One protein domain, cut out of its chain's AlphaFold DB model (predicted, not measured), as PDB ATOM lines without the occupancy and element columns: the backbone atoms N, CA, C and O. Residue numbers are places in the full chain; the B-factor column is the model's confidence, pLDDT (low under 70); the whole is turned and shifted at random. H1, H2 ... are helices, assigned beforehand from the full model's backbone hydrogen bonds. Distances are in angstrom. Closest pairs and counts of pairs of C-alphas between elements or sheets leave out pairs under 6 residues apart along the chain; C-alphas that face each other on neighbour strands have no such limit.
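What this domain is: This is residues 7 to 68 of the 70 residues of an uncharacterized protein of Streptomyces autolyticus (UniProt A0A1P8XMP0). The longest helix, H3, sticks out as a free arm at one end of a loose, open run of loops, with H1 at the other end and short H2 near the base of H3. The looped stretch of residues 16 to 47 winds between H1 and H2. The printed part has 62 residues with three named helices, H1, H2, H3 in order, and no named strand; it is all helix by class, though named elements hold 27 residues, under half. It is loose, with a radius of gyration of the C-alphas of 14.5 A, and spans 37 by 29 by 20 A.

How they stand to each other: H3, residues 53 to 66, is close to but not clearly touching H2, residues 48 to 51; their closest C-alphas, of Leu 55 and Tyr 49, are 7.3 A apart. H1, residues 7 to 15, is apart from both. Residues 27 to 28 pair with 31 to 32, antiparallel. Every O i to N i+4 pair is within hydrogen-bond range in H1 and H3; H2 is too short for one.

Where its parts are: H3 is 19.9 A long and ends at C-alpha 66 (-17.781, 16.572, -40.344). H2 is 6.2 A long. H1 is 12.0 A long, from C-alpha 7 (13.245, 16.315, -45.211).

The domain as a whole: The farthest C-alphas, of Leu 18 and Asp 68, are 39.4 A apart. The link H1 to H2 is long, H2 to H3 tight. The printed part has no cut, and no printed residue is under 70 in pLDDT.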
ATOM      1  N   ALA A   7      13.089  16.039 -43.780       88.50
ATOM      2  CA  ALA A   7      13.245  16.315 -45.211       88.50
ATOM      3  C   ALA A   7      13.913  15.166 -45.990       88.50
ATOM      4  O   ALA A   7      13.576  14.919 -47.142       88.50
ATOM      5  N   ALA A   8      14.849  14.435 -45.379       91.31
ATOM      6  CA  ALA A   8      15.474  13.279 -46.013       91.31
ATOM      7  C   ALA A   8      14.471  12.125 -46.172       91.31
ATOM      8  O   ALA A   8      14.456  11.478 -47.216       91.31
ATOM      9  N   THR A   9      13.604  11.900 -45.176       92.00
ATOM     10  CA  THR A   9      12.536  10.893 -45.263       92.00
ATOM     11  C   THR A   9      11.550  11.222 -46.382       92.00
ATOM     12  O   THR A   9      11.225  10.343 -47.175       92.00
ATOM     13  N   SER A  10      11.105  12.478 -46.501       92.69
ATOM     14  CA  SER A  10      10.169  12.853 -47.568       92.69
ATOM     15  C   SER A  10      10.788  12.716 -48.960       92.69
ATOM     16  O   SER A  10      10.135  12.196 -49.859       92.69
ATOM     17  N   VAL A  11      12.053  13.112 -49.142       94.56
ATOM     18  CA  VAL A  11      12.761  12.944 -50.424       94.56
ATOM     19  C   VAL A  11      12.980  11.466 -50.759       94.56
ATOM     20  O   VAL A  11      12.783  11.080 -51.911       94.56
ATOM     21  N   LEU A  12      13.333  10.626 -49.775       93.62
ATOM     22  CA  LEU A  12      13.436   9.177 -49.970       93.62
ATOM     23  C   LEU A  12      12.114   8.612 -50.505       93.62
ATOM     24  O   LEU A  12      12.123   7.939 -51.531       93.62
ATOM     25  N   LEU A  13      10.999   8.914 -49.834       93.75
ATOM     26  CA  LEU A  13       9.686   8.366 -50.183       93.75
ATOM     27  C   LEU A  13       9.143   8.888 -51.516       93.75
ATOM     28  O   LEU A  13       8.469   8.153 -52.229       93.75
ATOM     29  N   ALA A  14       9.434  10.142 -51.862       94.62
ATOM     30  CA  ALA A  14       8.908  10.756 -53.075       94.62
ATOM     31  C   ALA A  14       9.686  10.381 -54.345       94.62
ATOM     32  O   ALA A  14       9.123  10.443 -55.435       94.62
ATOM     33  N   ALA A  15      10.981  10.062 -54.230       95.44
ATOM     34  CA  ALA A  15      11.870  10.020 -55.393       95.44
ATOM     35  C   ALA A  15      12.785   8.789 -55.483       95.44
ATOM     36  O   ALA A  15      13.423   8.595 -56.519       95.44
ATOM     37  N   SER A  16      12.912   7.970 -54.432       95.75
ATOM     38  CA  SER A  16      13.851   6.845 -54.456       95.75
ATOM     39  C   SER A  16      13.238   5.586 -55.074       95.75
ATOM     40  O   SER A  16      12.189   5.137 -54.616       95.75
ATOM     41  N   PRO A  17      13.923   4.914 -56.018       95.75
ATOM     42  CA  PRO A  17      13.474   3.616 -56.521       95.75
ATOM     43  C   PRO A  17      13.532   2.509 -55.455       95.75
ATOM     44  O   PRO A  17      12.899   1.474 -55.621       95.75
ATOM     45  N   LEU A  18      14.253   2.716 -54.345       94.38
ATOM     46  CA  LEU A  18      14.366   1.738 -53.255       94.38
ATOM     47  C   LEU A  18      13.038   1.459 -52.539       94.38
ATOM     48  O   LEU A  18      12.937   0.470 -51.821       94.38
ATOM     49  N   VAL A  19      12.045   2.334 -52.706       94.88
ATOM     50  CA  VAL A  19      10.724   2.213 -52.075       94.88
ATOM     51  C   VAL A  19       9.597   2.042 -53.094       94.88
ATOM     52  O   VAL A  19       8.434   2.117 -52.716       94.88
ATOM     53  N   ALA A  20       9.918   1.813 -54.373       94.25
ATOM     54  CA  ALA A  20       8.938   1.806 -55.462       94.25
ATOM     55  C   ALA A  20       7.797   0.789 -55.263       94.25
ATOM     56  O   ALA A  20       6.659   1.076 -55.623       94.25
ATOM     57  N   ASP A  21       8.093  -0.355 -54.640       95.19
ATOM     58  CA  ASP A  21       7.125  -1.433 -54.397       95.19
ATOM     59  C   ASP A  21       6.557  -1.430 -52.963       95.19
ATOM     60  O   ASP A  21       5.894  -2.382 -52.547       95.19
ATOM     61  N   LEU A  22       6.833  -0.388 -52.168       93.62
ATOM     62  CA  LEU A  22       6.392  -0.300 -50.775       93.62
ATOM     63  C   LEU A  22       5.149   0.580 -50.634       93.62
ATOM     64  O   LEU A  22       5.105   1.718 -51.093       93.62
ATOM     65  N   THR A  23       4.153   0.079 -49.902       89.81
ATOM     66  CA  THR A  23       2.931   0.819 -49.553       89.81
ATOM     67  C   THR A  23       2.576   0.617 -48.085       89.81
ATOM     68  O   THR A  23       2.898  -0.421 -47.509       89.81
ATOM     69  N   GLY A  24       1.879   1.580 -47.475       88.69
ATOM     70  CA  GLY A  24       1.279   1.426 -46.141       88.69
ATOM     71  C   GLY A  24       2.260   1.357 -44.963       88.69
ATOM     72  O   GLY A  24       1.827   1.227 -43.822       88.69
ATOM     73  N   GLN A  25       3.569   1.458 -45.205       92.62
ATOM     74  CA  GLN A  25       4.586   1.504 -44.156       92.62
ATOM     75  C   GLN A  25       4.886   2.947 -43.747       92.62
ATOM     76  O   GLN A  25       5.063   3.827 -44.590       92.62
ATOM     77  N   TYR A  26       4.988   3.179 -42.442       92.75
ATOM     78  CA  TYR A  26       5.402   4.460 -41.881       92.75
ATOM     79  C   TYR A  26       6.927   4.503 -41.715       92.75
ATOM     80  O   TYR A  26       7.536   3.515 -41.305       92.75
ATOM     81  N   PHE A  27       7.545   5.637 -42.054       94.12
ATOM     82  CA  PHE A  27       8.998   5.815 -42.029       94.12
ATOM     83  C   PHE A  27       9.406   6.953 -41.097       94.12
ATOM     84  O   PHE A  27       8.842   8.046 -41.145       94.12
ATOM     85  N   GLU A  28      10.471   6.721 -40.339       92.19
ATOM     86  CA  GLU A  28      11.154   7.709 -39.507       92.19
ATOM     87  C   GLU A  28      12.657   7.630 -39.776       92.19
ATOM     88  O   GLU A  28      13.194   6.557 -40.040       92.19
ATOM     89  N   ASP A  29      13.335   8.780 -39.785       91.44
ATOM     90  CA  ASP A  29      14.783   8.873 -40.030       91.44
ATOM     91  C   ASP A  29      15.274   8.092 -41.272       91.44
ATOM     92  O   ASP A  29      16.353   7.492 -41.288       91.44
ATOM     93  N   ALA A  30      14.482   8.144 -42.352       92.88
ATOM     94  CA  ALA A  30      14.704   7.442 -43.617       92.88
ATOM     95  C   ALA A  30      14.765   5.900 -43.503       92.88
ATOM     96  O   ALA A  30      15.459   5.257 -44.295       92.88
ATOM     97  N   ALA A  31      14.040   5.311 -42.550       92.62
ATOM     98  CA  ALA A  31      13.865   3.868 -42.392       92.62
ATOM     99  C   ALA A  31      12.419   3.518 -41.976       92.62
ATOM    100  O   ALA A  31      11.743   4.368 -41.394       92.62
ATOM    101  N   PRO A  32      11.927   2.290 -42.241       93.94
ATOM    102  CA  PRO A  32      10.645   1.837 -41.708       93.94
ATOM    103  C   PRO A  32      10.638   1.897 -40.180       93.94
ATOM    104  O   PRO A  32      11.555   1.398 -39.521       93.94
ATOM    105  N   ALA A  33       9.605   2.510 -39.615       94.25
ATOM    106  CA  ALA A  33       9.474   2.670 -38.179       94.25
ATOM    107  C   ALA A  33       8.963   1.364 -37.530       94.25
ATOM    108  O   ALA A  33       8.058   0.720 -38.071       94.25
ATOM    109  N   PRO A  34       9.503   0.956 -36.367       94.00
ATOM    110  CA  PRO A  34       9.036  -0.231 -35.658       94.00
ATOM    111  C   PRO A  34       7.674   0.007 -34.991       94.00
ATOM    112  O   PRO A  34       7.264   1.145 -34.759       94.00
ATOM    113  N   ALA A  35       6.996  -1.074 -34.604       94.62
ATOM    114  CA  ALA A  35       5.835  -0.982 -33.723       94.62
ATOM    115  C   ALA A  35       6.237  -0.429 -32.343       94.62
ATOM    116  O   ALA A  35       7.274  -0.800 -31.789       94.62
ATOM    117  N   GLN A  36       5.394   0.432 -31.774       95.94
ATOM    118  CA  GLN A  36       5.552   1.034 -30.454       95.94
ATOM    119  C   GLN A  36       4.404   0.568 -29.547       95.94
ATOM    120  O   GLN A  36       3.343   1.188 -29.559       95.94
ATOM    121  N   PRO A  37       4.575  -0.514 -28.767       93.44
ATOM    122  CA  PRO A  37       3.496  -1.083 -27.957       93.44
ATOM    123  C   PRO A  37       3.070  -0.188 -26.783       93.44
ATOM    124  O   PRO A  37       1.952  -0.332 -26.298       93.44
ATOM    125  N   ASP A  38       3.928   0.743 -26.352       94.38
ATOM    126  CA  ASP A  38       3.643   1.728 -25.302       94.38
ATOM    127  C   ASP A  38       3.798   3.162 -25.854       94.38
ATOM    128  O   ASP A  38       4.800   3.844 -25.578       94.38
ATOM    129  N   PRO A  39       2.866   3.602 -26.725       90.31
ATOM    130  CA  PRO A  39       2.954   4.890 -27.401       90.31
ATOM    131  C   PRO A  39       2.732   6.042 -26.417       90.31
ATOM    132  O   PRO A  39       1.779   6.051 -25.642       90.31
ATOM    133  N   ALA A  40       3.607   7.046 -26.476       91.38
ATOM    134  CA  ALA A  40       3.544   8.245 -25.646       91.38
ATOM    135  C   ALA A  40       4.061   9.465 -26.428       91.38
ATOM    136  O   ALA A  40       4.828   9.290 -27.381       91.38
ATOM    137  N   PRO A  41       3.692  10.699 -26.037       88.12
ATOM    138  CA  PRO A  41       4.218  11.904 -26.672       88.12
ATOM    139  C   PRO A  41       5.752  11.905 -26.712       88.12
ATOM    140  O   PRO A  41       6.409  11.701 -25.693       88.12
ATOM    141  N   GLY A  42       6.321  12.128 -27.898       85.56
ATOM    142  CA  GLY A  42       7.770  12.145 -28.115       85.56
ATOM    143  C   GLY A  42       8.427  10.770 -28.296       85.56
ATOM    144  O   GLY A  42       9.639  10.722 -28.485       85.56
ATOM    145  N   LYS A  43       7.668   9.666 -28.266       90.31
ATOM    146  CA  LYS A  43       8.176   8.348 -28.669       90.31
ATOM    147  C   LYS A  43       7.957   8.115 -30.164       90.31
ATOM    148  O   LYS A  43       6.860   8.318 -30.674       90.31
ATOM    149  N   ASN A  44       9.008   7.629 -30.812       90.50
ATOM    150  CA  ASN A  44       9.014   7.167 -32.197       90.50
ATOM    151  C   ASN A  44       8.320   5.801 -32.342       90.50
ATOM    152  O   ASN A  44       8.171   5.054 -31.361       90.50
ATOM    153  N   GLY A  45       7.965   5.462 -33.579       93.44
ATOM    154  CA  GLY A  45       7.324   4.200 -33.942       93.44
ATOM    155  C   GLY A  45       5.811   4.277 -34.151       93.44
ATOM    156  O   GLY A  45       5.164   5.309 -33.977       93.44
ATOM    157  N   VAL A  46       5.240   3.142 -34.544       95.38
ATOM    158  CA  VAL A  46       3.831   3.009 -34.929       95.38
ATOM    159  C   VAL A  46       3.013   2.463 -33.763       95.38
ATOM    160  O   VAL A  46       3.242   1.341 -33.311       95.38
ATOM    161  N   ALA A  47       2.045   3.240 -33.275       94.69
ATOM    162  CA  ALA A  47       1.126   2.782 -32.236       94.69
ATOM    163  C   ALA A  47       0.245   1.616 -32.742       94.69
ATOM    164  O   ALA A  47      -0.153   1.638 -33.907       94.69
ATOM    165  N   PRO A  48      -0.151   0.641 -31.897       93.69
ATOM    166  CA  PRO A  48      -0.901  -0.536 -32.349       93.69
ATOM    167  C   PRO A  48      -2.239  -0.195 -33.011       93.69
ATOM    168  O   PRO A  48      -2.638  -0.834 -33.978       93.69
ATOM    169  N   TYR A  49      -2.919   0.845 -32.521       92.69
ATOM    170  CA  TYR A  49      -4.188   1.307 -33.086       92.69
ATOM    171  C   TYR A  49      -4.028   2.012 -34.442       92.69
ATOM    172  O   TYR A  49      -5.009   2.169 -35.161       92.69
ATOM    173  N   ALA A  50      -2.821   2.461 -34.803       93.50
ATOM    174  CA  ALA A  50      -2.590   3.228 -36.027       93.50
ATOM    175  C   ALA A  50      -2.604   2.359 -37.296       93.50
ATOM    176  O   ALA A  50      -2.735   2.893 -38.394       93.50
ATOM    177  N   THR A  51      -2.478   1.036 -37.159       93.38
ATOM    178  CA  THR A  51      -2.537   0.078 -38.276       93.38
ATOM    179  C   THR A  51      -3.847  -0.707 -38.324       93.38
ATOM    180  O   THR A  51      -3.948  -1.659 -39.092       93.38
ATOM    181  N   ASP A  52      -4.833  -0.364 -37.491       95.06
ATOM    182  CA  ASP A  52      -6.139  -1.025 -37.494       95.06
ATOM    183  C   ASP A  52      -7.008  -0.469 -38.643       95.06
ATOM    184  O   ASP A  52      -7.389   0.708 -38.607       95.06
ATOM    185  N   PRO A  53      -7.349  -1.288 -39.659       95.38
ATOM    186  CA  PRO A  53      -8.143  -0.830 -40.796       95.38
ATOM    187  C   PRO A  53      -9.563  -0.416 -40.394       95.38
ATOM    188  O   PRO A  53     -10.100   0.533 -40.955       95.38
ATOM    189  N   HIS A  54     -10.161  -1.044 -39.378       97.62
ATOM    190  CA  HIS A  54     -11.501  -0.678 -38.920       97.62
ATOM    191  C   HIS A  54     -11.511   0.677 -38.214       97.62
ATOM    192  O   HIS A  54     -12.476   1.432 -38.332       97.62
ATOM    193  N   LEU A  55     -10.450   1.004 -37.469       97.00
ATOM    194  CA  LEU A  55     -10.308   2.338 -36.885       97.00
ATOM    195  C   LEU A  55     -10.070   3.395 -37.967       97.00
ATOM    196  O   LEU A  55     -10.624   4.488 -37.857       97.00
ATOM    197  N   ALA A  56      -9.310   3.063 -39.014       96.25
ATOM    198  CA  ALA A  56      -9.089   3.949 -40.154       96.25
ATOM    199  C   ALA A  56     -10.394   4.248 -40.913       96.25
ATOM    200  O   ALA A  56     -10.709   5.420 -41.125       96.25
ATOM    201  N   ASP A  57     -11.189   3.222 -41.236       97.88
ATOM    202  CA  ASP A  57     -12.478   3.379 -41.922       97.88
ATOM    203  C   ASP A  57     -13.441   4.247 -41.103       97.88
ATOM    204  O   ASP A  57     -14.015   5.213 -41.605       97.88
ATOM    205  N   ARG A  58     -13.554   3.970 -39.797       97.75
ATOM    206  CA  ARG A  58     -14.402   4.757 -38.892       97.75
ATOM    207  C   ARG A  58     -13.970   6.219 -38.809       97.75
ATOM    208  O   ARG A  58     -14.825   7.101 -38.751       97.75
ATOM    209  N   LEU A  59     -12.662   6.481 -38.768       96.94
ATOM    210  CA  LEU A  59     -12.130   7.843 -38.746       96.94
ATOM    211  C   LEU A  59     -12.427   8.575 -40.059       96.94
ATOM    212  O   LEU A  59     -12.768   9.760 -40.038       96.94
ATOM    213  N   PHE A  60     -12.326   7.879 -41.190       97.12
ATOM    214  CA  PHE A  60     -12.631   8.441 -42.498       97.12
ATOM    215  C   PHE A  60     -14.118   8.800 -42.626       97.12
ATOM    216  O   PHE A  60     -14.439   9.937 -42.971       97.12
ATOM    217  N   ASP A  61     -15.018   7.890 -42.245       97.88
ATOM    218  CA  ASP A  61     -16.468   8.123 -42.251       97.88
ATOM    219  C   ASP A  61     -16.883   9.319 -41.384       97.88
ATOM    220  O   ASP A  61     -17.745  10.115 -41.775       97.88
ATOM    221  N   GLU A  62     -16.268   9.464 -40.207       97.81
ATOM    222  CA  GLU A  62     -16.532  10.600 -39.324       97.81
ATOM    223  C   GLU A  62     -15.995  11.901 -39.924       97.81
ATOM    224  O   GLU A  62     -16.671  12.926 -39.892       97.81
ATOM    225  N   THR A  63     -14.822  11.857 -40.558       97.75
ATOM    226  CA  THR A  63     -14.255  13.021 -41.247       97.75
ATOM    227  C   THR A  63     -15.171  13.490 -42.378       97.75
ATOM    228  O   THR A  63     -15.460  14.679 -42.480       97.75
ATOM    229  N   LEU A  64     -15.693  12.567 -43.192       98.00
ATOM    230  CA  LEU A  64     -16.658  12.879 -44.249       98.00
ATOM    231  C   LEU A  64     -17.942  13.505 -43.694       98.00
ATOM    232  O   LEU A  64     -18.421  14.507 -44.225       98.00
ATOM    233  N   ARG A  65     -18.456  12.968 -42.579       97.06
ATOM    234  CA  ARG A  65     -19.608  13.537 -41.867       97.06
ATOM    235  C   ARG A  65     -19.336  14.969 -41.397       97.06
ATOM    236  O   ARG A  65     -20.217  15.809 -41.522       97.06
ATOM    237  N   MET A  66     -18.154  15.242 -40.846       97.06
ATOM    238  CA  MET A  66     -17.781  16.572 -40.344       97.06
ATOM    239  C   MET A  66     -17.553  17.598 -41.459       97.06
ATOM    240  O   MET A  66     -17.699  18.793 -41.222       97.06
ATOM    241  N   LEU A  67     -17.173  17.138 -42.654       96.94
ATOM    242  CA  LEU A  67     -16.956  17.979 -43.832       96.94
ATOM    243  C   LEU A  67     -18.235  18.225 -44.649       96.94
ATOM    244  O   LEU A  67     -18.146  18.815 -45.724       96.94
ATOM    245  N   ASP A  68     -19.397  17.753 -44.181       91.88
ATOM    246  CA  ASP A  68     -20.661  17.738 -44.935       91.88
ATOM    247  C   ASP A  68     -20.524  17.091 -46.333       91.88
ATOM    248  O   ASP A  68     -21.288  17.367 -47.258       91.88
TER     249      ASP A  68